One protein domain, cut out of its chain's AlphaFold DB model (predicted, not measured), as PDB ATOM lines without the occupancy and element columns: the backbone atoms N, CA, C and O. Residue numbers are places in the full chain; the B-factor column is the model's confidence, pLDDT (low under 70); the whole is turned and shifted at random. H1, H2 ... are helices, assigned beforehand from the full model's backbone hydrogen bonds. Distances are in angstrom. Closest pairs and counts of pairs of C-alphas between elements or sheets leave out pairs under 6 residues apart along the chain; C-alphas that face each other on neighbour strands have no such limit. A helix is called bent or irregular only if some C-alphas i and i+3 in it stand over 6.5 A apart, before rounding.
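What this domain is: This is residues 55 to 76 and 137 to 316 of the 316 residues of an uncharacterized protein of Deltaproteobacteria bacterium HGW-Deltaproteobacteria-14 (UniProt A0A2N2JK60). A bundle of five helices, H1, H3, H4, H7 and H8, running up and down, is crossed steeply by the long helix H9, which packs on H7 and H1. H10 and H11 pack on H9 in the part away from H8, H2 packs on H7 and H9, and the short H5 and H6 lie far from the middle, on H3 and H4 and on H8. The printed part has 202 residues with eleven named helices, H1 to H11 in chain order, and no named strand: all helix. It is compact, with a radius of gyration of the C-alphas of 16.5 A, and spans 48 by 34 by 31 A.

How they stand to each other: H9, residues 252 to 277, and H7, residues 213 to 228, are the hubs, touching five helices each. They touch at Ala 262 and Ala 225, their closest C-alphas, 4.7 A apart, at a steep tilt of 53 degrees. H1, residues 55 to 73, touches H9 at Met 62 and Gln 269, closest C-alphas 5.9 A apart. H10, residues 282 to 294, forms a helical hairpin with H9; their closest C-alphas, of Gly 292 and Val 267, are 5.9 A apart. H11, residues 299 to 312, touches H9 at Leu 305 and Asp 268, closest C-alphas 6.0 A apart. H2, residues 142 to 149, is about perpendicular to H9, at 84 degrees, and touches it at Phe 143 and Leu 261, closest C-alphas 5.3 A apart. H8, residues 235 to 247, forms a helical hairpin with H7, at 2 degrees; closest C-alphas are those of Ala 245 and Leu 220, 6.5 A apart. H3, residues 155 to 169, touches H7 at Leu 165 and Ala 223, closest C-alphas 5.7 A apart. H4, residues 177 to 187, touches H1 at Phe 186 and Ser 67, closest C-alphas 5.4 A apart. H5, residues 194 to 198, touches H3, and H6, residues 205 to 209, touches H8, with closest C-alphas 6.3 A and 4.4 A apart. Every O i to N i+4 pair is within hydrogen-bond range in H2, H3, H4, H5, H6, H8, H10 and H11; H1 has 14 of 15, H7 10 of 12 and H9 20 of 22.

Where its parts are: H9 is 39.8 A long, H1 28.7 A, H7 23.9 A and H3 21.3 A. H1 begins at C-alpha 55, (58.671, 56.542, 277.936); H11 ends at C-alpha 312, (72.605, 37.584, 279.411). H7 and H9 are irregular: C-alphas 214 and 217 are 7.2 A apart, and C-alphas 274 and 277 are 7.7 A apart.

The domain as a whole: Residues 77 to 136 are not printed, and C-alphas 76 and 137 are 24.4 A apart. Of the links printed whole, none is long. Mean pLDDT of the printed part is 92.1; residues 55 to 57 are under 70.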
ATOM      1  N   LYS A  55      57.732  55.682 277.172       48.47
ATOM      2  CA  LYS A  55      58.671  56.542 277.936       48.47
ATOM      3  C   LYS A  55      58.466  56.513 279.450       48.47
ATOM      4  O   LYS A  55      59.436  56.351 280.179       48.47
ATOM      5  N   ARG A  56      57.218  56.587 279.930       56.69
ATOM      6  CA  ARG A  56      56.925  56.409 281.368       56.69
ATOM      7  C   ARG A  56      57.233  54.985 281.848       56.69
ATOM      8  O   ARG A  56      57.490  54.797 283.030       56.69
ATOM      9  N   SER A  57      57.278  53.998 280.946       68.75
ATOM     10  CA  SER A  57      57.544  52.612 281.327       68.75
ATOM     11  C   SER A  57      58.997  52.353 281.710       68.75
ATOM     12  O   SER A  57      59.213  51.563 282.618       68.75
ATOM     13  N   LEU A  58      59.997  52.994 281.084       79.56
ATOM     14  CA  LEU A  58      61.409  52.687 281.380       79.56
ATOM     15  C   LEU A  58      61.764  52.980 282.845       79.56
ATOM     16  O   LEU A  58      62.250  52.100 283.554       79.56
ATOM     17  N   TRP A  59      61.459  54.194 283.307       81.44
ATOM     18  CA  TRP A  59      61.762  54.619 284.674       81.44
ATOM     19  C   TRP A  59      60.977  53.827 285.717       81.44
ATOM     20  O   TRP A  59      61.528  53.302 286.685       81.44
ATOM     21  N   GLN A  60      59.678  53.670 285.462       81.69
ATOM     22  CA  GLN A  60      58.781  52.936 286.339       81.69
ATOM     23  C   GLN A  60      59.200  51.462 286.459       81.69
ATOM     24  O   GLN A  60      59.284  50.937 287.568       81.69
ATOM     25  N   ASN A  61      59.538  50.799 285.349       81.25
ATOM     26  CA  ASN A  61      60.002  49.409 285.353       81.25
ATOM     27  C   ASN A  61      61.323  49.243 286.108       81.25
ATOM     28  O   ASN A  61      61.495  48.268 286.843       81.25
ATOM     29  N   MET A  62      62.238  50.202 285.969       85.25
ATOM     30  CA  MET A  62      63.506  50.186 286.689       85.25
ATOM     31  C   MET A  62      63.302  50.314 288.202       85.25
ATOM     32  O   MET A  62      63.840  49.494 288.954       85.25
ATOM     33  N   ARG A  63      62.464  51.262 288.648       84.88
ATOM     34  CA  ARG A  63      62.042  51.372 290.055       84.88
ATOM     35  C   ARG A  63      61.426  50.053 290.525       84.88
ATOM     36  O   ARG A  63      61.848  49.496 291.537       84.88
ATOM     37  N   TRP A  64      60.513  49.462 289.756       82.44
ATOM     38  CA  TRP A  64      59.940  48.160 290.106       82.44
ATOM     39  C   TRP A  64      60.995  47.058 290.250       82.44
ATOM     40  O   TRP A  64      60.917  46.283 291.204       82.44
ATOM     41  N   SER A  65      62.002  47.003 289.375       84.12
ATOM     42  CA  SER A  65      63.102  46.036 289.483       84.12
ATOM     43  C   SER A  65      63.923  46.233 290.763       84.12
ATOM     44  O   SER A  65      64.149  45.279 291.511       84.12
ATOM     45  N   LEU A  66      64.285  47.478 291.089       87.06
ATOM     46  CA  LEU A  66      64.971  47.822 292.339       87.06
ATOM     47  C   LEU A  66      64.150  47.438 293.570       87.06
ATOM     48  O   LEU A  66      64.683  46.836 294.502       87.06
ATOM     49  N   SER A  67      62.839  47.684 293.543       85.56
ATOM     50  CA  SER A  67      61.948  47.311 294.644       85.56
ATOM     51  C   SER A  67      61.961  45.804 294.922       85.56
ATOM     52  O   SER A  67      61.779  45.399 296.068       85.56
ATOM     53  N   ARG A  68      62.198  44.957 293.904       85.38
ATOM     54  CA  ARG A  68      62.318  43.499 294.078       85.38
ATOM     55  C   ARG A  68      63.630  43.125 294.755       85.38
ATOM     56  O   ARG A  68      63.616  42.273 295.637       85.38
ATOM     57  N   VAL A  69      64.735  43.767 294.367       88.06
ATOM     58  CA  VAL A  69      66.048  43.545 294.995       88.06
ATOM     59  C   VAL A  69      66.023  43.947 296.459       88.06
ATOM     60  O   VAL A  69      66.533  43.213 297.299       88.06
ATOM     61  N   VAL A  70      65.397  45.071 296.805       86.12
ATOM     62  CA  VAL A  70      65.334  45.417 298.224       86.12
ATOM     63  C   VAL A  70      64.318  44.560 298.981       86.12
ATOM     64  O   VAL A  70      64.582  44.157 300.111       86.12
ATOM     65  N   ARG A  71      63.192  44.180 298.362       85.81
ATOM     66  CA  ARG A  71      62.248  43.226 298.970       85.81
ATOM     67  C   ARG A  71      62.890  41.884 299.301       85.81
ATOM     68  O   ARG A  71      62.584  41.325 300.356       85.81
ATOM     69  N   SER A  72      63.758  41.368 298.428       83.88
ATOM     70  CA  SER A  72      64.467  40.115 298.700       83.88
ATOM     71  C   SER A  72      65.409  40.266 299.895       83.88
ATOM     72  O   SER A  72      65.407  39.408 300.775       83.88
ATOM     73  N   VAL A  73      66.116  41.394 299.985       86.56
ATOM     74  CA  VAL A  73      66.973  41.757 301.123       86.56
ATOM     75  C   VAL A  73      66.188  41.859 302.434       86.56
ATOM     76  O   VAL A  73      66.615  41.337 303.459       86.56
ATOM     77  N   MET A  74      65.005  42.465 302.413       84.25
ATOM     78  CA  MET A  74      64.184  42.647 303.613       84.25
ATOM     79  C   MET A  74      63.531  41.348 304.119       84.25
ATOM     80  O   MET A  74      62.894  41.342 305.175       84.25
ATOM     81  N   GLY A  75      63.692  40.234 303.398       76.81
ATOM     82  CA  GLY A  75      63.145  38.936 303.787       76.81
ATOM     83  C   GLY A  75      61.630  38.819 303.607       76.81
ATOM     84  O   GLY A  75      61.035  37.870 304.107       76.81
ATOM     85  N   TYR A  76      60.997  39.737 302.867       73.38
ATOM     86  CA  TYR A  76      59.563  39.675 302.543       73.38
ATOM     87  C   TYR A  76      59.249  38.696 301.393       73.38
ATOM     88  O   TYR A  76      58.127  38.635 300.889       73.38
ATOM     89  N   LYS A 137      78.245  34.443 287.277       86.44
ATOM     90  CA  LYS A 137      78.749  35.580 288.065       86.44
ATOM     91  C   LYS A 137      79.379  36.663 287.185       86.44
ATOM     92  O   LYS A 137      79.193  37.841 287.471       86.44
ATOM     93  N   GLU A 138      80.056  36.302 286.091       89.00
ATOM     94  CA  GLU A 138      80.642  37.278 285.161       89.00
ATOM     95  C   GLU A 138      79.609  38.125 284.395       89.00
ATOM     96  O   GLU A 138      79.951  39.177 283.843       89.00
ATOM     97  N   LEU A 139      78.350  37.683 284.354       89.25
ATOM     98  CA  LEU A 139      77.254  38.398 283.706       89.25
ATOM     99  C   LEU A 139      76.452  39.274 284.678       89.25
ATOM    100  O   LEU A 139      75.614  40.071 284.247       89.25
ATOM    101  N   GLN A 140      76.706  39.166 285.979       90.44
ATOM    102  CA  GLN A 140      76.122  40.053 286.977       90.44
ATOM    103  C   GLN A 140      76.968  41.322 287.133       90.44
ATOM    104  O   GLN A 140      78.180  41.338 286.917       90.44
ATOM    105  N   THR A 141      76.323  42.425 287.505       94.31
ATOM    106  CA  THR A 141      77.045  43.602 288.000       94.31
ATOM    107  C   THR A 141      77.626  43.292 289.381       94.31
ATOM    108  O   THR A 141      77.046  42.534 290.158       94.31
ATOM    109  N   GLU A 142      78.753  43.912 289.731       95.62
ATOM    110  CA  GLU A 142      79.338  43.764 291.073       95.62
ATOM    111  C   GLU A 142      78.387  44.274 292.169       95.62
ATOM    112  O   GLU A 142      78.382  43.732 293.273       95.62
ATOM    113  N   PHE A 143      77.513  45.239 291.847       96.38
ATOM    114  CA  PHE A 143      76.371  45.613 292.685       96.38
ATOM    115  C   PHE A 143      75.509  44.396 293.035       96.38
ATOM    116  O   PHE A 143      75.320  44.100 294.214       96.38
ATOM    117  N   ALA A 144      75.010  43.678 292.020       92.88
ATOM    118  CA  ALA A 144      74.101  42.554 292.220       92.88
ATOM    119  C   ALA A 144      74.774  41.445 293.031       92.88
ATOM    120  O   ALA A 144      74.172  40.936 293.970       92.88
ATOM    121  N   VAL A 145      76.041  41.142 292.732       93.38
ATOM    122  CA  VAL A 145      76.836  40.166 293.492       93.38
ATOM    123  C   VAL A 145      76.976  40.589 294.959       93.38
ATOM    124  O   VAL A 145      76.756  39.776 295.853       93.38
ATOM    125  N   THR A 146      77.306  41.860 295.218       95.00
ATOM    126  CA  THR A 146      77.508  42.382 296.581       95.00
ATOM    127  C   THR A 146      76.214  42.352 297.392       95.00
ATOM    128  O   THR A 146      76.221  41.916 298.539       95.00
ATOM    129  N   VAL A 147      75.097  42.788 296.802       94.44
ATOM    130  CA  VAL A 147      73.795  42.826 297.483       94.44
ATOM    131  C   VAL A 147      73.237  41.418 297.700       94.44
ATOM    132  O   VAL A 147      72.720  41.143 298.776       94.44
ATOM    133  N   GLN A 148      73.379  40.505 296.733       89.81
ATOM    134  CA  GLN A 148      72.916  39.114 296.873       89.81
ATOM    135  C   GLN A 148      73.720  38.316 297.905       89.81
ATOM    136  O   GLN A 148      73.184  37.391 298.507       89.81
ATOM    137  N   ALA A 149      75.000  38.647 298.102       91.38
ATOM    138  CA  ALA A 149      75.835  38.012 299.119       91.38
ATOM    139  C   ALA A 149      75.529  38.506 300.545       91.38
ATOM    140  O   ALA A 149      75.925  37.855 301.511       91.38
ATOM    141  N   ALA A 150      74.853  39.647 300.684       94.12
ATOM    142  CA  ALA A 150      74.535  40.234 301.974       94.12
ATOM    143  C   ALA A 150      73.306  39.566 302.601       94.12
ATOM    144  O   ALA A 150      72.251  39.457 301.978       94.12
ATOM    145  N   VAL A 151      73.428  39.161 303.865       92.19
ATOM    146  CA  VAL A 151      72.323  38.589 304.642       92.19
ATOM    147  C   VAL A 151      71.860  39.626 305.654       92.19
ATOM    148  O   VAL A 151      72.602  39.991 306.556       92.19
ATOM    149  N   PHE A 152      70.627  40.101 305.507       92.94
ATOM    150  CA  PHE A 152      69.999  41.022 306.452       92.94
ATOM    151  C   PHE A 152      69.137  40.210 307.417       92.94
ATOM    152  O   PHE A 152      67.918  40.156 307.277       92.94
ATOM    153  N   ASP A 153      69.748  39.498 308.354       91.25
ATOM    154  CA  ASP A 153      69.049  38.648 309.327       91.25
ATOM    155  C   ASP A 153      68.479  39.448 310.511       91.25
ATOM    156  O   ASP A 153      67.386  39.141 310.993       91.25
ATOM    157  N   LYS A 154      69.169  40.509 310.942       94.00
ATOM    158  CA  LYS A 154      68.762  41.320 312.093       94.00
ATOM    159  C   LYS A 154      67.612  42.275 311.744       94.00
ATOM    160  O   LYS A 154      67.739  43.086 310.821       94.00
ATOM    161  N   PRO A 155      66.515  42.283 312.529       91.88
ATOM    162  CA  PRO A 155      65.431  43.257 312.370       91.88
ATOM    163  C   PRO A 155      65.901  44.714 312.463       91.88
ATOM    164  O   PRO A 155      65.354  45.574 311.776       91.88
ATOM    165  N   TRP A 156      66.933  44.976 313.275       95.25
ATOM    166  CA  TRP A 156      67.565  46.290 313.393       95.25
ATOM    167  C   TRP A 156      68.100  46.791 312.049       95.25
ATOM    168  O   TRP A 156      67.701  47.857 311.593       95.25
ATOM    169  N   ASP A 157      68.912  45.983 311.365       96.12
ATOM    170  CA  ASP A 157      69.509  46.347 310.078       96.12
ATOM    171  C   ASP A 157      68.431  46.644 309.026       96.12
ATOM    172  O   ASP A 157      68.484  47.652 308.324       96.12
ATOM    173  N   ARG A 158      67.381  45.819 308.968       93.19
ATOM    174  CA  ARG A 158      66.228  46.057 308.082       93.19
ATOM    175  C   ARG A 158      65.515  47.372 308.405       93.19
ATOM    176  O   ARG A 158      65.136  48.106 307.494       93.19
ATOM    177  N   ASN A 159      65.335  47.685 309.690       93.25
ATOM    178  CA  ASN A 159      64.709  48.935 310.113       93.25
ATOM    179  C   ASN A 159      65.551  50.157 309.730       93.25
ATOM    180  O   ASN A 159      65.002  51.132 309.216       93.25
ATOM    181  N   ILE A 160      66.869  50.082 309.922       96.94
ATOM    182  CA  ILE A 160      67.797  51.146 309.536       96.94
ATOM    183  C   ILE A 160      67.803  51.335 308.019       96.94
ATOM    184  O   ILE A 160      67.694  52.470 307.568       96.94
ATOM    185  N   LEU A 161      67.825  50.262 307.221       95.81
ATOM    186  CA  LEU A 161      67.721  50.375 305.762       95.81
ATOM    187  C   LEU A 161      66.416  51.061 305.332       95.81
ATOM    188  O   LEU A 161      66.449  51.953 304.489       95.81
ATOM    189  N   ALA A 162      65.277  50.686 305.920       93.81
ATOM    190  CA  ALA A 162      64.000  51.329 305.618       93.81
ATOM    191  C   ALA A 162      64.034  52.836 305.936       93.81
ATOM    192  O   ALA A 162      63.625  53.637 305.100       93.81
ATOM    193  N   ARG A 163      64.589  53.227 307.092       96.50
ATOM    194  CA  ARG A 163      64.754  54.641 307.475       96.50
ATOM    195  C   ARG A 163      65.730  55.392 306.571       96.50
ATOM    196  O   ARG A 163      65.442  56.526 306.214       96.50
ATOM    197  N   ILE A 164      66.835  54.763 306.159       97.06
ATOM    198  CA  ILE A 164      67.788  55.334 305.192       97.06
ATOM    199  C   ILE A 164      67.056  55.685 303.898       97.06
ATOM    200  O   ILE A 164      67.185  56.800 303.407       97.06
ATOM    201  N   LEU A 165      66.271  54.751 303.356       94.50
ATOM    202  CA  LEU A 165      65.534  54.974 302.113       94.50
ATOM    203  C   LEU A 165      64.489  56.082 302.257       94.50
ATOM    204  O   LEU A 165      64.362  56.905 301.359       94.50
ATOM    205  N   THR A 166      63.790  56.137 303.393       95.00
ATOM    206  CA  THR A 166      62.841  57.216 303.697       95.00
ATOM    207  C   THR A 166      63.519  58.581 303.793       95.00
ATOM    208  O   THR A 166      63.027  59.541 303.215       95.00
ATOM    209  N   GLU A 167      64.646  58.689 304.498       96.50
ATOM    210  CA  GLU A 167      65.355  59.966 304.642       96.50
ATOM    211  C   GLU A 167      66.002  60.461 303.357       96.50
ATOM    212  O   GLU A 167      66.156  61.668 303.189       96.50
ATOM    213  N   VAL A 168      66.417  59.542 302.484       95.50
ATOM    214  CA  VAL A 168      66.931  59.893 301.161       95.50
ATOM    215  C   VAL A 168      65.787  60.390 300.282       95.50
ATOM    216  O   VAL A 168      65.904  61.485 299.755       95.50
ATOM    217  N   ALA A 169      64.662  59.669 300.224       92.25
ATOM    218  CA  ALA A 169      63.488  60.108 299.462       92.25
ATOM    219  C   ALA A 169      62.954  61.475 299.933       92.25
ATOM    220  O   ALA A 169      62.557  62.295 299.126       92.25
ATOM    221  N   ALA A 170      62.997  61.758 301.238       94.50
ATOM    222  CA  ALA A 170      62.552  63.038 301.793       94.50
ATOM    223  C   ALA A 170      63.637  64.130 301.832       94.50
ATOM    224  O   ALA A 170      63.439  65.159 302.487       94.50
ATOM    225  N   ALA A 171      64.803  63.922 301.208       95.38
ATOM    226  CA  ALA A 171      65.933  64.843 301.335       95.38
ATOM    227  C   ALA A 171      65.649  66.234 300.743       95.38
ATOM    228  O   ALA A 171      66.187  67.221 301.248       95.38
ATOM    229  N   ASP A 172      64.787  66.324 299.727       92.62
ATOM    230  CA  ASP A 172      64.362  67.590 299.118       92.62
ATOM    231  C   ASP A 172      63.169  68.257 299.840       92.62
ATOM    232  O   ASP A 172      62.753  69.364 299.492       92.62
ATOM    233  N   GLY A 173      62.649  67.618 300.895       90.38
ATOM    234  CA  GLY A 173      61.519  68.098 301.691       90.38
ATOM    235  C   GLY A 173      60.143  67.739 301.128       90.38
ATOM    236  O   GLY A 173      59.132  68.088 301.744       90.38
ATOM    237  N   THR A 174      60.080  67.031 300.004       88.94
ATOM    238  CA  THR A 174      58.846  66.519 299.409       88.94
ATOM    239  C   THR A 174      58.912  65.006 299.239       88.94
ATOM    240  O   THR A 174      59.978  64.416 299.207       88.94
ATOM    241  N   VAL A 175      57.751  64.352 299.228       88.44
ATOM    242  CA  VAL A 175      57.645  62.921 298.922       88.44
ATOM    243  C   VAL A 175      56.464  62.751 297.987       88.44
ATOM    244  O   VAL A 175      55.316  63.007 298.377       88.44
ATOM    245  N   GLU A 176      56.733  62.337 296.756       87.56
ATOM    246  CA  GLU A 176      55.702  62.186 295.735       87.56
ATOM    247  C   GLU A 176      54.828  60.941 295.983       87.56
ATOM    248  O   GLU A 176      55.228  59.963 296.619       87.56
ATOM    249  N   GLU A 177      53.606  60.932 295.439       86.88
ATOM    250  CA  GLU A 177      52.695  59.776 295.528       86.88
ATOM    251  C   GLU A 177      53.321  58.500 294.939       86.88
ATOM    252  O   GLU A 177      53.180  57.414 295.495       86.88
ATOM    253  N   GLN A 178      54.110  58.635 293.871       82.62
ATOM    254  CA  GLN A 178      54.816  57.506 293.260       82.62
ATOM    255  C   GLN A 178      55.861  56.890 294.197       82.62
ATOM    256  O   GLN A 178      56.085  55.679 294.169       82.62
ATOM    257  N   GLU A 179      56.495  57.700 295.041       84.06
ATOM    258  CA  GLU A 179      57.459  57.229 296.033       84.06
ATOM    259  C   GLU A 179      56.757  56.532 297.194       84.06
ATOM    260  O   GLU A 179      57.252  55.519 297.691       84.06
ATOM    261  N   ARG A 180      55.563  57.008 297.571       88.12
ATOM    262  CA  ARG A 180      54.680  56.326 298.530       88.12
ATOM    263  C   ARG A 180      54.268  54.952 298.016       88.12
ATOM    264  O   ARG A 180      54.412  53.972 298.747       88.12
ATOM    265  N   ASP A 181      53.832  54.860 296.762       83.56
ATOM    266  CA  ASP A 181      53.470  53.591 296.120       83.56
ATOM    267  C   ASP A 181      54.665  52.640 296.036       83.56
ATOM    268  O   ASP A 181      54.563  51.451 296.365       83.56
ATOM    269  N   PHE A 182      55.822  53.171 295.639       82.50
ATOM    270  CA  PHE A 182      57.074  52.429 295.617       82.50
ATOM    271  C   PHE A 182      57.418  51.895 297.011       82.50
ATOM    272  O   PHE A 182      57.712  50.706 297.147       82.50
ATOM    273  N   PHE A 183      57.333  52.736 298.045       85.19
ATOM    274  CA  PHE A 183      57.644  52.374 299.425       85.19
ATOM    275  C   PHE A 183      56.659  51.346 299.995       85.19
ATOM    276  O   PHE A 183      57.058  50.380 300.647       85.19
ATOM    277  N   HIS A 184      55.367  51.496 299.712       84.44
ATOM    278  CA  HIS A 184      54.347  50.533 300.113       84.44
ATOM    279  C   HIS A 184      54.589  49.167 299.464       84.44
ATOM    280  O   HIS A 184      54.587  48.126 300.127       84.44
ATOM    281  N   ALA A 185      54.861  49.155 298.158       78.25
ATOM    282  CA  ALA A 185      55.172  47.915 297.473       78.25
ATOM    283  C   ALA A 185      56.487  47.301 297.973       78.25
ATOM    284  O   ALA A 185      56.598  46.080 298.066       78.25
ATOM    285  N   PHE A 186      57.458  48.139 298.329       77.88
ATOM    286  CA  PHE A 186      58.738  47.766 298.916       77.88
ATOM    287  C   PHE A 186      58.607  47.082 300.286       77.88
ATOM    288  O   PHE A 186      59.256  46.064 300.513       77.88
ATOM    289  N   THR A 187      57.761  47.581 301.193       78.19
ATOM    290  CA  THR A 187      57.550  46.959 302.519       78.19
ATOM    291  C   THR A 187      56.602  45.759 302.469       78.19
ATOM    292  O   THR A 187      56.352  45.108 303.489       78.19
ATOM    293  N   GLY A 188      56.033  45.480 301.290       75.62
ATOM    294  CA  GLY A 188      54.988  44.478 301.116       75.62
ATOM    295  C   GLY A 188      53.739  44.773 301.948       75.62
ATOM    296  O   GLY A 188      53.006  43.841 302.262       75.62
ATOM    297  N   GLY A 189      53.538  46.029 302.370       79.88
ATOM    298  CA  GLY A 189      52.479  46.430 303.302       79.88
ATOM    299  C   GLY A 189      52.617  45.871 304.727       79.88
ATOM    300  O   GLY A 189      51.705  46.036 305.529       79.88
ATOM    301  N   THR A 190      53.725  45.195 305.058       77.06
ATOM    302  CA  THR A 190      53.921  44.508 306.356       77.06
ATOM    303  C   THR A 190      54.878  45.222 307.314       77.06
ATOM    304  O   THR A 190      55.144  44.727 308.408       77.06
ATOM    305  N   GLY A 191      55.404  46.380 306.915       79.94
ATOM    306  CA  GLY A 191      56.290  47.219 307.722       79.94
ATOM    307  C   GLY A 191      55.642  48.547 308.121       79.94
ATOM    308  O   GLY A 191      54.482  48.784 307.782       79.94
ATOM    309  N   PRO A 192      56.392  49.425 308.811       86.75
ATOM    310  CA  PRO A 192      55.923  50.773 309.081       86.75
ATOM    311  C   PRO A 192      55.627  51.510 307.775       86.75
ATOM    312  O   PRO A 192      56.320  51.320 306.766       86.75
ATOM    313  N   THR A 193      54.589  52.339 307.794       89.38
ATOM    314  CA  THR A 193      54.239  53.171 306.639       89.38
ATOM    315  C   THR A 193      55.311  54.234 306.398       89.38
ATOM    316  O   THR A 193      56.113  54.547 307.282       89.38
ATOM    317  N   LEU A 194      55.343  54.808 305.192       90.56
ATOM    318  CA  LEU A 194      56.286  55.886 304.899       90.56
ATOM    319  C   LEU A 194      56.075  57.077 305.849       90.56
ATOM    320  O   LEU A 194      57.045  57.604 306.381       90.56
ATOM    321  N   ASP A 195      54.821  57.432 306.141       91.38
ATOM    322  CA  ASP A 195      54.486  58.513 307.078       91.38
ATOM    323  C   ASP A 195      54.935  58.208 308.514       91.38
ATOM    324  O   ASP A 195      55.470  59.081 309.194       91.38
ATOM    325  N   GLU A 196      54.790  56.961 308.972       93.88
ATOM    326  CA  GLU A 196      55.305  56.537 310.281       93.88
ATOM    327  C   GLU A 196      56.827  56.647 310.376       93.88
ATOM    328  O   GLU A 196      57.354  56.912 311.456       93.88
ATOM    329  N   LEU A 197      57.547  56.419 309.275       94.56
ATOM    330  CA  LEU A 197      58.999  56.570 309.232       94.56
ATOM    331  C   LEU A 197      59.421  58.036 309.142       94.56
ATOM    332  O   LEU A 197      60.371  58.411 309.820       94.56
ATOM    333  N   LEU A 198      58.702  58.855 308.372       93.94
ATOM    334  CA  LEU A 198      58.930  60.301 308.272       93.94
ATOM    335  C   LEU A 198      58.669  61.031 309.593       93.94
ATOM    336  O   LEU A 198      59.314  62.033 309.879       93.94
ATOM    337  N   ALA A 199      57.743  60.527 310.413       95.75
ATOM    338  CA  ALA A 199      57.450  61.087 311.730       95.75
ATOM    339  C   ALA A 199      58.540  60.798 312.781       95.75
ATOM    340  O   ALA A 199      58.489  61.355 313.880       95.75
ATOM    341  N   LYS A 200      59.503  59.913 312.489       96.12
ATOM    342  CA  LYS A 200      60.610  59.610 313.405       96.12
ATOM    343  C   LYS A 200      61.677  60.694 313.349       96.12
ATOM    344  O   LYS A 200      61.846  61.386 312.351       96.12
ATOM    345  N   GLU A 201      62.451  60.786 314.425       97.19
ATOM    346  CA  GLU A 201      63.657  61.610 314.429       97.19
ATOM    347  C   GLU A 201      64.645  61.142 313.341       97.19
ATOM    348  O   GLU A 201      64.678  59.946 313.013       97.19
ATOM    349  N   PRO A 202      65.465  62.051 312.781       96.94
ATOM    350  CA  PRO A 202      66.507  61.682 311.830       96.94
ATOM    351  C   PRO A 202      67.486  60.652 312.406       96.94
ATOM    352  O   PRO A 202      67.825  60.688 313.588       96.94
ATOM    353  N   LEU A 203      67.971  59.756 311.552       97.88
ATOM    354  CA  LEU A 203      68.971  58.747 311.858       97.88
ATOM    355  C   LEU A 203      70.236  59.405 312.396       97.88
ATOM    356  O   LEU A 203      70.885  60.238 311.756       97.88
ATOM    357  N   THR A 204      70.621  58.970 313.584       98.19
ATOM    358  CA  THR A 204      71.849  59.410 314.226       98.19
ATOM    359  C   THR A 204      73.040  58.577 313.755       98.19
ATOM    360  O   THR A 204      72.922  57.428 313.323       98.19
ATOM    361  N   LYS A 205      74.249  59.132 313.903       97.94
ATOM    362  CA  LYS A 205      75.491  58.381 313.653       97.94
ATOM    363  C   LYS A 205      75.630  57.155 314.562       97.94
ATOM    364  O   LYS A 205      76.247  56.183 314.147       97.94
ATOM    365  N   ALA A 206      75.085  57.208 315.780       98.06
ATOM    366  CA  ALA A 206      75.119  56.088 316.714       98.06
ATOM    367  C   ALA A 206      74.286  54.913 316.185       98.06
ATOM    368  O   ALA A 206      74.813  53.814 316.055       98.06
ATOM    369  N   GLU A 207      73.043  55.166 315.762       98.38
ATOM    370  CA  GLU A 207      72.165  54.133 315.197       98.38
ATOM    371  C   GLU A 207      72.751  53.501 313.927       98.38
ATOM    372  O   GLU A 207      72.749  52.280 313.771       98.38
ATOM    373  N   LEU A 208      73.308  54.329 313.034       98.50
ATOM    374  CA  LEU A 208      74.007  53.848 311.839       98.50
ATOM    375  C   LEU A 208      75.240  53.008 312.209       98.50
ATOM    376  O   LEU A 208      75.491  51.970 311.595       98.50
ATOM    377  N   GLY A 209      75.983  53.418 313.237       97.69
ATOM    378  CA  GLY A 209      77.159  52.715 313.745       97.69
ATOM    379  C   GLY A 209      76.854  51.374 314.421       97.69
ATOM    380  O   GLY A 209      77.747  50.527 314.483       97.69
ATOM    381  N   GLU A 210      75.618  51.153 314.875       98.19
ATOM    382  CA  GLU A 210      75.150  49.893 315.470       98.19
ATOM    383  C   GLU A 210      74.743  48.834 314.431       98.19
ATOM    384  O   GLU A 210      74.542  47.671 314.780       98.19
ATOM    385  N   THR A 211      74.656  49.201 313.148       98.38
ATOM    386  CA  THR A 211      74.379  48.237 312.070       98.38
ATOM    387  C   THR A 211      75.492  47.201 311.922       98.38
ATOM    388  O   THR A 211      76.675  47.488 312.164       98.38
ATOM    389  N   SER A 212      75.139  45.995 311.474       98.25
ATOM    390  CA  SER A 212      76.126  44.928 311.251       98.25
ATOM    391  C   SER A 212      77.143  45.324 310.175       98.25
ATOM    392  O   SER A 212      76.806  45.959 309.175       98.25
ATOM    393  N   ALA A 213      78.416  44.975 310.375       97.94
ATOM    394  CA  ALA A 213      79.506  45.448 309.521       97.94
ATOM    395  C   ALA A 213      79.332  45.019 308.050       97.94
ATOM    396  O   ALA A 213      79.576  45.791 307.123       97.94
ATOM    397  N   GLU A 214      78.856  43.794 307.855       96.88
ATOM    398  CA  GLU A 214      78.656  43.112 306.582       96.88
ATOM    399  C   GLU A 214      77.535  43.708 305.715       96.88
ATOM    400  O   GLU A 214      77.583  43.576 304.492       96.88
ATOM    401  N   VAL A 215      76.560  44.411 306.306       97.62
ATOM    402  CA  VAL A 215      75.418  44.989 305.571       97.62
ATOM    403  C   VAL A 215      75.567  46.478 305.267       97.62
ATOM    404  O   VAL A 215      74.866  46.978 304.394       97.62
ATOM    405  N   ARG A 216      76.505  47.197 305.897       98.38
ATOM    406  CA  ARG A 216      76.678  48.657 305.724       98.38
ATOM    407  C   ARG A 216      76.884  49.081 304.273       98.38
ATOM    408  O   ARG A 216      76.218  49.988 303.777       98.38
ATOM    409  N   LYS A 217      77.800  48.415 303.568       98.38
ATOM    410  CA  LYS A 217      78.055  48.699 302.150       98.38
ATOM    411  C   LYS A 217      76.854  48.313 301.268       98.38
ATOM    412  O   LYS A 217      76.436  49.157 300.478       98.38
ATOM    413  N   PRO A 218      76.248  47.117 301.406       98.06
ATOM    414  CA  PRO A 218      74.975  46.790 300.758       98.06
ATOM    415  C   PRO A 218      73.848  47.803 301.012       98.06
ATOM    416  O   PRO A 218      73.154  48.167 300.067       98.06
ATOM    417  N   MET A 219      73.687  48.307 302.241       98.06
ATOM    418  CA  MET A 219      72.703  49.347 302.567       98.06
ATOM    419  C   MET A 219      72.942  50.617 301.758       98.06
ATOM    420  O   MET A 219      72.015  51.123 301.127       98.06
ATOM    421  N   LEU A 220      74.189  51.105 301.737       98.50
ATOM    422  CA  LEU A 220      74.542  52.293 300.965       98.50
ATOM    423  C   LEU A 220      74.317  52.076 299.465       98.50
ATOM    424  O   LEU A 220      73.768  52.953 298.805       98.50
ATOM    425  N   LEU A 221      74.710  50.915 298.932       98.00
ATOM    426  CA  LEU A 221      74.490  50.558 297.530       98.00
ATOM    427  C   LEU A 221      73.004  50.628 297.172       98.00
ATOM    428  O   LEU A 221      72.645  51.287 296.200       98.00
ATOM    429  N   LEU A 222      72.143  49.983 297.962       96.31
ATOM    430  CA  LEU A 222      70.698  49.991 297.739       96.31
ATOM    431  C   LEU A 222      70.131  51.411 297.792       96.31
ATOM    432  O   LEU A 222      69.373  51.786 296.902       96.31
ATOM    433  N   ALA A 223      70.536  52.211 298.781       96.62
ATOM    434  CA  ALA A 223      70.084  53.591 298.922       96.62
ATOM    435  C   ALA A 223      70.517  54.478 297.746       96.62
ATOM    436  O   ALA A 223      69.695  55.191 297.178       96.62
ATOM    437  N   MET A 224      71.779  54.372 297.318       97.69
ATOM    438  CA  MET A 224      72.288  55.076 296.139       97.69
ATOM    439  C   MET A 224      71.562  54.650 294.865       97.69
ATOM    440  O   MET A 224      71.212  55.498 294.058       97.69
ATOM    441  N   ALA A 225      71.319  53.351 294.673       95.88
ATOM    442  CA  ALA A 225      70.632  52.867 293.482       95.88
ATOM    443  C   ALA A 225      69.168  53.324 293.435       95.88
ATOM    444  O   ALA A 225      68.680  53.632 292.354       95.88
ATOM    445  N   VAL A 226      68.490  53.409 294.587       92.94
ATOM    446  CA  VAL A 226      67.134  53.970 294.676       92.94
ATOM    447  C   VAL A 226      67.138  55.466 294.351       92.94
ATOM    448  O   VAL A 226      66.380  55.865 293.473       92.94
ATOM    449  N   ALA A 227      68.031  56.260 294.945       94.00
ATOM    450  CA  ALA A 227      68.140  57.696 294.654       94.00
ATOM    451  C   ALA A 227      68.496  57.973 293.180       94.00
ATOM    452  O   ALA A 227      67.871  58.773 292.499       94.00
ATOM    453  N   MET A 228      69.449  57.223 292.618       94.81
ATOM    454  CA  MET A 228      69.822  57.321 291.197       94.81
ATOM    455  C   MET A 228      68.727  56.814 290.246       94.81
ATOM    456  O   MET A 228      68.775  57.093 289.044       94.81
ATOM    457  N   SER A 229      67.771  56.045 290.776       90.62
ATOM    458  CA  SER A 229      66.551  55.628 290.091       90.62
ATOM    459  C   SER A 229      65.393  56.600 290.269       90.62
ATOM    460  O   SER A 229      64.295  56.270 289.830       90.62
ATOM    461  N   ASP A 230      65.634  57.804 290.800       85.31
ATOM    462  CA  ASP A 230      64.769  58.958 290.564       85.31
ATOM    463  C   ASP A 230      65.242  59.889 289.418       85.31
ATOM    464  O   ASP A 230      66.434  59.969 289.083       85.31
ATOM    465  N   GLU A 231      64.291  60.505 288.699       81.38
ATOM    466  CA  GLU A 231      64.620  61.357 287.548       81.38
ATOM    467  C   GLU A 231      65.498  62.547 287.965       81.38
ATOM    468  O   GLU A 231      66.234  63.091 287.131       81.38
ATOM    469  N   ASN A 232      65.482  62.901 289.249       86.12
ATOM    470  CA  ASN A 232      66.230  64.005 289.802       86.12
ATOM    471  C   ASN A 232      67.117  63.565 290.976       86.12
ATOM    472  O   ASN A 232      66.792  63.821 292.125       86.12
ATOM    473  N   TYR A 233      68.280  62.970 290.676       91.44
ATOM    474  CA  TYR A 233      69.287  62.653 291.698       91.44
ATOM    475  C   TYR A 233      69.924  63.932 292.274       91.44
ATOM    476  O   TYR A 233      70.954  64.417 291.782       91.44
ATOM    477  N   SER A 234      69.274  64.507 293.282       93.69
ATOM    478  CA  SER A 234      69.495  65.885 293.723       93.69
ATOM    479  C   SER A 234      70.782  66.046 294.552       93.69
ATOM    480  O   SER A 234      71.286  65.082 295.144       93.69
ATOM    481  N   PRO A 235      71.366  67.257 294.622       95.44
ATOM    482  CA  PRO A 235      72.471  67.542 295.540       95.44
ATOM    483  C   PRO A 235      72.133  67.244 297.010       95.44
ATOM    484  O   PRO A 235      73.012  66.835 297.772       95.44
ATOM    485  N   GLU A 236      70.873  67.423 297.408       96.81
ATOM    486  CA  GLU A 236      70.360  67.163 298.752       96.81
ATOM    487  C   GLU A 236      70.395  65.664 299.085       96.81
ATOM    488  O   GLU A 236      70.933  65.275 300.128       96.81
ATOM    489  N   GLU A 237      69.920  64.808 298.174       96.31
ATOM    490  CA  GLU A 237      70.023  63.348 298.300       96.31
ATOM    491  C   GLU A 237      71.483  62.890 298.364       96.31
ATOM    492  O   GLU A 237      71.850  62.062 299.201       96.31
ATOM    493  N   GLN A 238      72.346  63.456 297.513       96.81
ATOM    494  CA  GLN A 238      73.781  63.159 297.504       96.81
ATOM    495  C   GLN A 238      74.438  63.506 298.845       96.81
ATOM    496  O   GLN A 238      75.183  62.695 299.408       96.81
ATOM    497  N   ALA A 239      74.138  64.690 299.385       97.50
ATOM    498  CA  ALA A 239      74.637  65.126 300.681       97.50
ATOM    499  C   ALA A 239      74.124  64.220 301.811       97.50
ATOM    500  O   ALA A 239      74.900  63.826 302.689       97.50
ATOM    501  N   LYS A 240      72.842  63.832 301.773       98.00
ATOM    502  CA  LYS A 240      72.243  62.904 302.738       98.00
ATOM    503  C   LYS A 240      72.903  61.523 302.679       98.00
ATOM    504  O   LYS A 240      73.327  61.012 303.715       98.00
ATOM    505  N   LEU A 241      73.085  60.948 301.490       98.12
ATOM    506  CA  LEU A 241      73.773  59.666 301.293       98.12
ATOM    507  C   LEU A 241      75.224  59.708 301.788       98.12
ATOM    508  O   LEU A 241      75.693  58.742 302.391       98.12
ATOM    509  N   GLN A 242      75.927  60.827 301.596       98.31
ATOM    510  CA  GLN A 242      77.280  61.003 302.123       98.31
ATOM    511  C   GLN A 242      77.297  61.023 303.659       98.31
ATOM    512  O   GLN A 242      78.140  60.364 304.270       98.31
ATOM    513  N   GLN A 243      76.356  61.727 304.297       98.25
ATOM    514  CA  GLN A 243      76.219  61.732 305.760       98.25
ATOM    515  C   GLN A 243      75.914  60.332 306.305       98.25
ATOM    516  O   GLN A 243      76.555  59.899 307.267       98.25
ATOM    517  N   ILE A 244      74.987  59.615 305.663       98.56
ATOM    518  CA  ILE A 244      74.621  58.240 306.015       98.56
ATOM    519  C   ILE A 244      75.838  57.322 305.891       98.56
ATOM    520  O   ILE A 244      76.149  56.590 306.826       98.56
ATOM    521  N   ALA A 245      76.585  57.399 304.789       98.50
ATOM    522  CA  ALA A 245      77.769  56.573 304.589       98.50
ATOM    523  C   ALA A 245      78.855  56.805 305.651       98.50
ATOM    524  O   ALA A 245      79.447  55.845 306.148       98.50
ATOM    525  N   ILE A 246      79.079  58.064 306.038       98.25
ATOM    526  CA  ILE A 246      79.989  58.410 307.137       98.25
ATOM    527  C   ILE A 246      79.474  57.830 308.462       98.25
ATOM    528  O   ILE A 246      80.265  57.293 309.235       98.25
ATOM    529  N   GLY A 247      78.164  57.900 308.727       98.38
ATOM    530  CA  GLY A 247      77.545  57.304 309.916       98.38
ATOM    531  C   GLY A 247      77.656  55.776 309.963       98.38
ATOM    532  O   GLY A 247      77.892  55.215 311.027       98.38
ATOM    533  N   LEU A 248      77.588  55.107 308.810       98.50
ATOM    534  CA  LEU A 248      77.861  53.671 308.672       98.50
ATOM    535  C   LEU A 248      79.357  53.336 308.866       98.50
ATOM    536  O   LEU A 248      79.724  52.165 308.965       98.50
ATOM    537  N   GLY A 249      80.242  54.334 308.932       98.25
ATOM    538  CA  GLY A 249      81.687  54.140 309.077       98.25
ATOM    539  C   GLY A 249      82.391  53.731 307.780       98.25
ATOM    540  O   GLY A 249      83.425  53.070 307.835       98.25
ATOM    541  N   LEU A 250      81.835  54.090 306.619       98.44
ATOM    542  CA  LEU A 250      82.430  53.810 305.309       98.44
ATOM    543  C   LEU A 250      83.458  54.883 304.930       98.44
ATOM    544  O   LEU A 250      83.288  56.068 305.227       98.44
ATOM    545  N   THR A 251      84.533  54.479 304.252       98.31
ATOM    546  CA  THR A 251      85.567  55.420 303.801       98.31
ATOM    547  C   THR A 251      85.111  56.200 302.567       98.31
ATOM    548  O   THR A 251      84.231  55.766 301.826       98.31
ATOM    549  N   GLN A 252      85.774  57.319 302.256       98.00
ATOM    550  CA  GLN A 252      85.504  58.055 301.014       98.00
ATOM    551  C   GLN A 252      85.692  57.180 299.760       98.00
ATOM    552  O   GLN A 252      84.959  57.335 298.783       98.00
ATOM    553  N   SER A 253      86.638  56.236 299.799       98.19
ATOM    554  CA  SER A 253      86.854  55.284 298.706       98.19
ATOM    555  C   SER A 253      85.690  54.300 298.553       98.19
ATOM    556  O   SER A 253      85.253  54.042 297.431       98.19
ATOM    557  N   ASP A 254      85.114  53.832 299.666       98.00
ATOM    558  CA  ASP A 254      83.926  52.973 299.657       98.00
ATOM    559  C   ASP A 254      82.709  53.713 299.108       98.00
ATOM    560  O   ASP A 254      81.941  53.138 298.338       98.00
ATOM    561  N   ILE A 255      82.551  54.991 299.464       98.25
ATOM    562  CA  ILE A 255      81.461  55.852 298.991       98.25
ATOM    563  C   ILE A 255      81.549  56.035 297.475       98.25
ATOM    564  O   ILE A 255      80.587  55.755 296.762       98.25
ATOM    565  N   GLN A 256      82.716  56.442 296.967       98.06
ATOM    566  CA  GLN A 256      82.939  56.635 295.530       98.06
ATOM    567  C   GLN A 256      82.745  55.333 294.752       98.06
ATOM    568  O   GLN A 256      82.087  55.322 293.709       98.06
ATOM    569  N   ARG A 257      83.274  54.217 295.271       97.94
ATOM    570  CA  ARG A 257      83.083  52.907 294.651       97.94
ATOM    571  C   ARG A 257      81.613  52.498 294.657       97.94
ATOM    572  O   ARG A 257      81.131  51.993 293.650       97.94
ATOM    573  N   SER A 258      80.892  52.728 295.751       98.31
ATOM    574  CA  SER A 258      79.473  52.371 295.851       98.31
ATOM    575  C   SER A 258      78.618  53.186 294.885       98.31
ATOM    576  O   SER A 258      77.783  52.607 294.196       98.31
ATOM    577  N   ALA A 259      78.903  54.482 294.730       98.06
ATOM    578  CA  ALA A 259      78.229  55.328 293.747       98.06
ATOM    579  C   ALA A 259      78.450  54.816 292.315       98.06
ATOM    580  O   ALA A 259      77.506  54.690 291.541       98.06
ATOM    581  N   GLN A 260      79.686  54.431 291.981       98.12
ATOM    582  CA  GLN A 260      80.002  53.821 290.689       98.12
ATOM    583  C   GLN A 260      79.237  52.512 290.451       98.12
ATOM    584  O   GLN A 260      78.757  52.292 289.341       98.12
ATOM    585  N   LEU A 261      79.155  51.633 291.453       98.06
ATOM    586  CA  LEU A 261      78.464  50.346 291.335       98.06
ATOM    587  C   LEU A 261      76.943  50.508 291.236       98.06
ATOM    588  O   LEU A 261      76.309  49.797 290.458       98.06
ATOM    589  N   ALA A 262      76.369  51.443 291.994       97.69
ATOM    590  CA  ALA A 262      74.957  51.791 291.913       97.69
ATOM    591  C   ALA A 262      74.605  52.355 290.528       97.69
ATOM    592  O   ALA A 262      73.666  51.868 289.903       97.69
ATOM    593  N   ALA A 263      75.410  53.284 289.998       97.44
ATOM    594  CA  ALA A 263      75.225  53.828 288.653       97.44
ATOM    595  C   ALA A 263      75.271  52.735 287.570       97.44
ATOM    596  O   ALA A 263      74.385  52.676 286.717       97.44
ATOM    597  N   ASP A 264      76.249  51.821 287.643       97.69
ATOM    598  CA  ASP A 264      76.326  50.670 286.730       97.69
ATOM    599  C   ASP A 264      75.071  49.810 286.791       97.69
ATOM    600  O   ASP A 264      74.578  49.369 285.758       97.69
ATOM    601  N   TYR A 265      74.562  49.553 287.995       96.56
ATOM    602  CA  TYR A 265      73.362  48.753 288.176       96.56
ATOM    603  C   TYR A 265      72.123  49.432 287.592       96.56
ATOM    604  O   TYR A 265      71.359  48.783 286.887       96.56
ATOM    605  N   VAL A 266      71.934  50.727 287.846       95.88
ATOM    606  CA  VAL A 266      70.798  51.503 287.323       95.88
ATOM    607  C   VAL A 266      70.805  51.498 285.791       95.88
ATOM    608  O   VAL A 266      69.794  51.178 285.168       95.88
ATOM    609  N   VAL A 267      71.962  51.735 285.169       96.81
ATOM    610  CA  VAL A 267      72.117  51.649 283.706       96.81
ATOM    611  C   VAL A 267      71.872  50.230 283.188       96.81
ATOM    612  O   VAL A 267      71.193  50.051 282.179       96.81
ATOM    613  N   ASP A 268      72.381  49.211 283.882       96.25
ATOM    614  CA  ASP A 268      72.151  47.803 283.543       96.25
ATOM    615  C   ASP A 268      70.652  47.449 283.581       96.25
ATOM    616  O   ASP A 268      70.159  46.770 282.684       96.25
ATOM    617  N   GLN A 269      69.892  47.969 284.553       94.69
ATOM    618  CA  GLN A 269      68.433  47.805 284.606       94.69
ATOM    619  C   GLN A 269      67.701  48.574 283.496       94.69
ATOM    620  O   GLN A 269      66.714  48.073 282.946       94.69
ATOM    621  N   ALA A 270      68.180  49.767 283.134       94.62
ATOM    622  CA  ALA A 270      67.637  50.521 282.009       94.62
ATOM    623  C   ALA A 270      67.834  49.759 280.686       94.62
ATOM    624  O   ALA A 270      66.890  49.633 279.908       94.62
ATOM    625  N   LEU A 271      69.016  49.169 280.472       95.62
ATOM    626  CA  LEU A 271      69.304  48.285 279.337       95.62
ATOM    627  C   LEU A 271      68.419  47.036 279.341       95.62
ATOM    628  O   LEU A 271      67.862  46.680 278.307       95.62
ATOM    629  N   GLU A 272      68.268  46.365 280.485       92.31
ATOM    630  CA  GLU A 272      67.390  45.192 280.617       92.31
ATOM    631  C   GLU A 272      65.949  45.496 280.196       92.31
ATOM    632  O   GLU A 272      65.315  44.669 279.533       92.31
ATOM    633  N   THR A 273      65.465  46.686 280.557       90.62
ATOM    634  CA  THR A 273      64.122  47.160 280.217       90.62
ATOM    635  C   THR A 273      64.015  47.551 278.746       90.62
ATOM    636  O   THR A 273      63.033  47.199 278.102       90.62
ATOM    637  N   ALA A 274      65.021  48.238 278.203       92.44
ATOM    638  CA  ALA A 274      65.064  48.603 276.790       92.44
ATOM    639  C   ALA A 274      65.110  47.359 275.886       92.44
ATOM    640  O   ALA A 274      64.427  47.300 274.880       92.44
ATOM    641  N   TYR A 275      65.824  46.310 276.300       92.00
ATOM    642  CA  TYR A 275      65.858  45.017 275.613       92.00
ATOM    643  C   TYR A 275      64.718  44.064 276.018       92.00
ATOM    644  O   TYR A 275      64.883  42.839 275.948       92.00
ATOM    645  N   ALA A 276      63.576  44.568 276.493       86.81
ATOM    646  CA  ALA A 276      62.457  43.712 276.897       86.81
ATOM    647  C   ALA A 276      61.873  42.908 275.720       86.81
ATOM    648  O   ALA A 276      61.429  41.778 275.913       86.81
ATOM    649  N   ASP A 277      61.918  43.447 274.499       83.69
ATOM    650  CA  ASP A 277      61.448  42.780 273.276       83.69
ATOM    651  C   ASP A 277      62.586  42.119 272.464       83.69
ATOM    652  O   ASP A 277      62.376  41.629 271.352       83.69
ATOM    653  N   GLY A 278      63.800  42.075 273.027       87.31
ATOM    654  CA  GLY A 278      64.981  41.480 272.401       87.31
ATOM    655  C   GLY A 278      65.728  42.380 271.417       87.31
ATOM    656  O   GLY A 278      66.743  41.953 270.860       87.31
ATOM    657  N   LYS A 279      65.277  43.618 271.214       91.69
ATOM    658  CA  LYS A 279      65.975  44.658 270.451       91.69
ATOM    659  C   LYS A 279      65.951  45.962 271.250       91.69
ATOM    660  O   LYS A 279      65.382  46.013 272.324       91.69
ATOM    661  N   ILE A 280      66.666  46.971 270.771       93.44
ATOM    662  CA  ILE A 280      66.611  48.323 271.325       93.44
ATOM    663  C   ILE A 280      66.429  49.269 270.150       93.44
ATOM    664  O   ILE A 280      67.173  49.177 269.165       93.44
ATOM    665  N   ASP A 281      65.419  50.125 270.204       93.94
ATOM    666  CA  ASP A 281      65.225  51.136 269.172       93.94
ATOM    667  C   ASP A 281      66.134  52.369 269.403       93.94
ATOM    668  O   ASP A 281      66.742  52.521 270.471       93.94
ATOM    669  N   PRO A 282      66.307  53.256 268.403       95.19
ATOM    670  CA  PRO A 282      67.169  54.430 268.552       95.19
ATOM    671  C   PRO A 282      66.749  55.398 269.670       95.19
ATOM    672  O   PRO A 282      67.617  56.039 270.268       95.19
ATOM    673  N   ASP A 283      65.452  55.518 269.965       93.38
ATOM    674  CA  ASP A 283      64.943  56.402 271.016       93.38
ATOM    675  C   ASP A 283      65.193  55.799 272.403       93.38
ATOM    676  O   ASP A 283      65.633  56.506 273.312       93.38
ATOM    677  N   GLU A 284      64.966  54.497 272.574       93.56
ATOM    678  CA  GLU A 284      65.314  53.751 273.784       93.56
ATOM    679  C   GLU A 284      66.812  53.815 274.056       93.56
ATOM    680  O   GLU A 284      67.221  54.129 275.177       93.56
ATOM    681  N   ARG A 285      67.638  53.611 273.021       96.19
ATOM    682  CA  ARG A 285      69.093  53.731 273.137       96.19
ATOM    683  C   ARG A 285      69.495  55.121 273.606       96.19
ATOM    684  O   ARG A 285      70.262  55.245 274.556       96.19
ATOM    685  N   LYS A 286      68.932  56.164 272.992       95.62
ATOM    686  CA  LYS A 286      69.181  57.548 273.400       95.62
ATOM    687  C   LYS A 286      68.784  57.794 274.859       95.62
ATOM    688  O   LYS A 286      69.521  58.480 275.561       95.62
ATOM    689  N   ASN A 287      67.663  57.241 275.327       93.62
ATOM    690  CA  ASN A 287      67.241  57.387 276.724       93.62
ATOM    691  C   ASN A 287      68.219  56.685 277.682       93.62
ATOM    692  O   ASN A 287      68.600  57.266 278.695       93.62
ATOM    693  N   VAL A 288      68.665  55.466 277.359       95.69
ATOM    694  CA  VAL A 288      69.664  54.738 278.162       95.69
ATOM    695  C   VAL A 288      70.993  55.495 278.209       95.69
ATOM    696  O   VAL A 288      71.557  55.662 279.289       95.69
ATOM    697  N   ASP A 289      71.466  56.000 277.068       96.50
ATOM    698  CA  ASP A 289      72.694  56.796 276.994       96.50
ATOM    699  C   ASP A 289      72.576  58.073 277.849       96.50
ATOM    700  O   ASP A 289      73.490  58.406 278.601       96.50
ATOM    701  N   GLN A 290      71.424  58.760 277.810       95.19
ATOM    702  CA  GLN A 290      71.150  59.928 278.657       95.19
ATOM    703  C   GLN A 290      71.188  59.593 280.154       95.19
ATOM    704  O   GLN A 290      71.794  60.342 280.923       95.19
ATOM    705  N   ILE A 291      70.587  58.470 280.565       94.69
ATOM    706  CA  ILE A 291      70.654  57.984 281.952       94.69
ATOM    707  C   ILE A 291      72.114  57.720 282.338       94.69
ATOM    708  O   ILE A 291      72.564  58.194 283.381       94.69
ATOM    709  N   GLY A 292      72.871  57.026 281.484       95.88
ATOM    710  CA  GLY A 292      74.283  56.726 281.711       95.88
ATOM    711  C   GLY A 292      75.130  57.980 281.911       95.88
ATOM    712  O   GLY A 292      75.798  58.110 282.938       95.88
ATOM    713  N   PHE A 293      75.052  58.942 280.989       96.38
ATOM    714  CA  PHE A 293      75.841  60.172 281.080       96.38
ATOM    715  C   PHE A 293      75.472  61.027 282.291       96.38
ATOM    716  O   PHE A 293      76.367  61.565 282.945       96.38
ATOM    717  N   ARG A 294      74.183  61.112 282.642       94.94
ATOM    718  CA  ARG A 294      73.735  61.817 283.853       94.94
ATOM    719  C   ARG A 294      74.331  61.204 285.122       94.94
ATOM    720  O   ARG A 294      74.685  61.934 286.040       94.94
ATOM    721  N   LEU A 295      74.473  59.881 285.162       95.31
ATOM    722  CA  LEU A 295      75.060  59.148 286.288       95.31
ATOM    723  C   LEU A 295      76.599  59.069 286.234       95.31
ATOM    724  O   LEU A 295      77.210  58.367 287.040       95.31
ATOM    725  N   GLY A 296      77.242  59.768 285.291       95.94
ATOM    726  CA  GLY A 296      78.699  59.764 285.135       95.94
ATOM    727  C   GLY A 296      79.263  58.450 284.584       95.94
ATOM    728  O   GLY A 296      80.438  58.146 284.798       95.94
ATOM    729  N   VAL A 297      78.446  57.649 283.896       97.62
ATOM    730  CA  VAL A 297      78.887  56.446 283.183       97.62
ATOM    731  C   VAL A 297      79.376  56.858 281.795       97.62
ATOM    732  O   VAL A 297      78.597  57.306 280.957       97.62
ATOM    733  N   ASP A 298      80.682  56.723 281.562       97.56
ATOM    734  CA  ASP A 298      81.297  57.015 280.266       97.56
ATOM    735  C   ASP A 298      80.884  56.013 279.167       97.56
ATOM    736  O   ASP A 298      80.344  54.935 279.434       97.56
ATOM    737  N   THR A 299      81.157  56.372 277.910       97.56
ATOM    738  CA  THR A 299      80.783  55.581 276.730       97.56
ATOM    739  C   THR A 299      81.355  54.162 276.754       97.56
ATOM    740  O   THR A 299      80.642  53.213 276.430       97.56
ATOM    741  N   ASP A 300      82.613  53.982 277.159       98.00
ATOM    742  CA  ASP A 300      83.269  52.669 277.166       98.00
ATOM    743  C   ASP A 300      82.660  51.756 278.236       98.00
ATOM    744  O   ASP A 300      82.458  50.551 278.044       98.00
ATOM    745  N   ARG A 301      82.343  52.314 279.405       97.31
ATOM    746  CA  ARG A 301      81.653  51.622 280.491       97.31
ATOM    747  C   ARG A 301      80.221  51.275 280.097       97.31
ATOM    748  O   ARG A 301      79.812  50.136 280.314       97.31
ATOM    749  N   LEU A 302      79.517  52.183 279.428       97.88
ATOM    750  CA  LEU A 302      78.179  51.946 278.897       97.88
ATOM    751  C   LEU A 302      78.163  50.816 277.857       97.88
ATOM    752  O   LEU A 302      77.337  49.912 277.948       97.88
ATOM    753  N   GLN A 303      79.123  50.795 276.926       97.69
ATOM    754  CA  GLN A 303      79.276  49.706 275.953       97.69
ATOM    755  C   GLN A 303      79.559  48.354 276.621       97.69
ATOM    756  O   GLN A 303      79.058  47.322 276.173       97.69
ATOM    757  N   ARG A 304      80.339  48.334 277.711       97.12
ATOM    758  CA  ARG A 304      80.583  47.105 278.485       97.12
ATOM    759  C   ARG A 304      79.321  46.599 279.183       97.12
ATOM    760  O   ARG A 304      79.104  45.387 279.202       97.12
ATOM    761  N   LEU A 305      78.509  47.496 279.745       97.56
ATOM    762  CA  LEU A 305      77.214  47.144 280.341       97.56
ATOM    763  C   LEU A 305      76.243  46.623 279.277       97.56
ATOM    764  O   LEU A 305      75.652  45.562 279.463       97.56
ATOM    765  N   ASP A 306      76.164  47.292 278.127       97.56
ATOM    766  CA  ASP A 306      75.362  46.869 276.973       97.56
ATOM    767  C   ASP A 306      75.763  45.465 276.495       97.56
ATOM    768  O   ASP A 306      74.947  44.544 276.456       97.56
ATOM    769  N   ALA A 307      77.058  45.240 276.249       96.25
ATOM    770  CA  ALA A 307      77.569  43.928 275.865       96.25
ATOM    771  C   ALA A 307      77.236  42.846 276.907       96.25
ATOM    772  O   ALA A 307      76.870  41.731 276.536       96.25
ATOM    773  N   ARG A 308      77.332  43.152 278.208       94.81
ATOM    774  CA  ARG A 308      76.968  42.218 279.285       94.81
ATOM    775  C   ARG A 308      75.475  41.881 279.263       94.81
ATOM    776  O   ARG A 308      75.135  40.698 279.290       94.81
ATOM    777  N   CYS A 309      74.607  42.887 279.171       94.19
ATOM    778  CA  CYS A 309      73.156  42.714 279.079       94.19
ATOM    779  C   CYS A 309      72.780  41.862 277.855       94.19
ATOM    780  O   CYS A 309      72.068  40.861 277.964       94.19
ATOM    781  N   ARG A 310      73.373  42.160 276.693       94.06
ATOM    782  CA  ARG A 310      73.187  41.373 275.470       94.06
ATOM    783  C   ARG A 310      73.637  39.919 275.618       94.06
ATOM    784  O   ARG A 310      72.931  39.035 275.138       94.06
ATOM    785  N   LYS A 311      74.760  39.645 276.300       91.00
ATOM    786  CA  LYS A 311      75.184  38.264 276.607       91.00
ATOM    787  C   LYS A 311      74.155  37.544 277.478       91.00
ATOM    788  O   LYS A 311      73.772  36.434 277.128       91.00
ATOM    789  N   ARG A 312      73.659  38.175 278.555       89.44
ATOM    790  CA  ARG A 312      72.605  37.584 279.411       89.44
ATOM    791  C   ARG A 312      71.371  37.182 278.608       89.44
ATOM    792  O   ARG A 312      70.834  36.095 278.811       89.44
ATOM    793  N   LYS A 313      70.964  38.029 277.661       86.50
ATOM    794  CA  LYS A 313      69.783  37.817 276.812       86.50
ATOM    795  C   LYS A 313      70.025  36.932 275.579       86.50
ATOM    796  O   LYS A 313      69.089  36.705 274.816       86.50
ATOM    797  N   GLY A 314      71.246  36.444 275.336       86.62
ATOM    798  CA  GLY A 314      71.559  35.668 274.125       86.62
ATOM    799  C   GLY A 314      71.401  36.482 272.828       86.62
ATOM    800  O   GLY A 314      70.808  36.019 271.847       86.62
ATOM    801  N   LEU A 315      71.853  37.740 272.848       87.31
ATOM    802  CA  LEU A 315      71.845  38.689 271.720       87.31
ATOM    803  C   LEU A 315      73.231  38.877 271.074       87.31
ATOM    804  O   LEU A 315      73.407  39.781 270.247       87.31
ATOM    805  N   LEU A 316      74.212  38.078 271.495       84.06
ATOM    806  CA  LEU A 316      75.583  38.026 270.987       84.06
ATOM    807  C   LEU A 316      75.944  36.593 270.608       84.06
ATOM    808  O   LEU A 316      75.379  35.674 271.243       84.06
TER     809      LEU A 316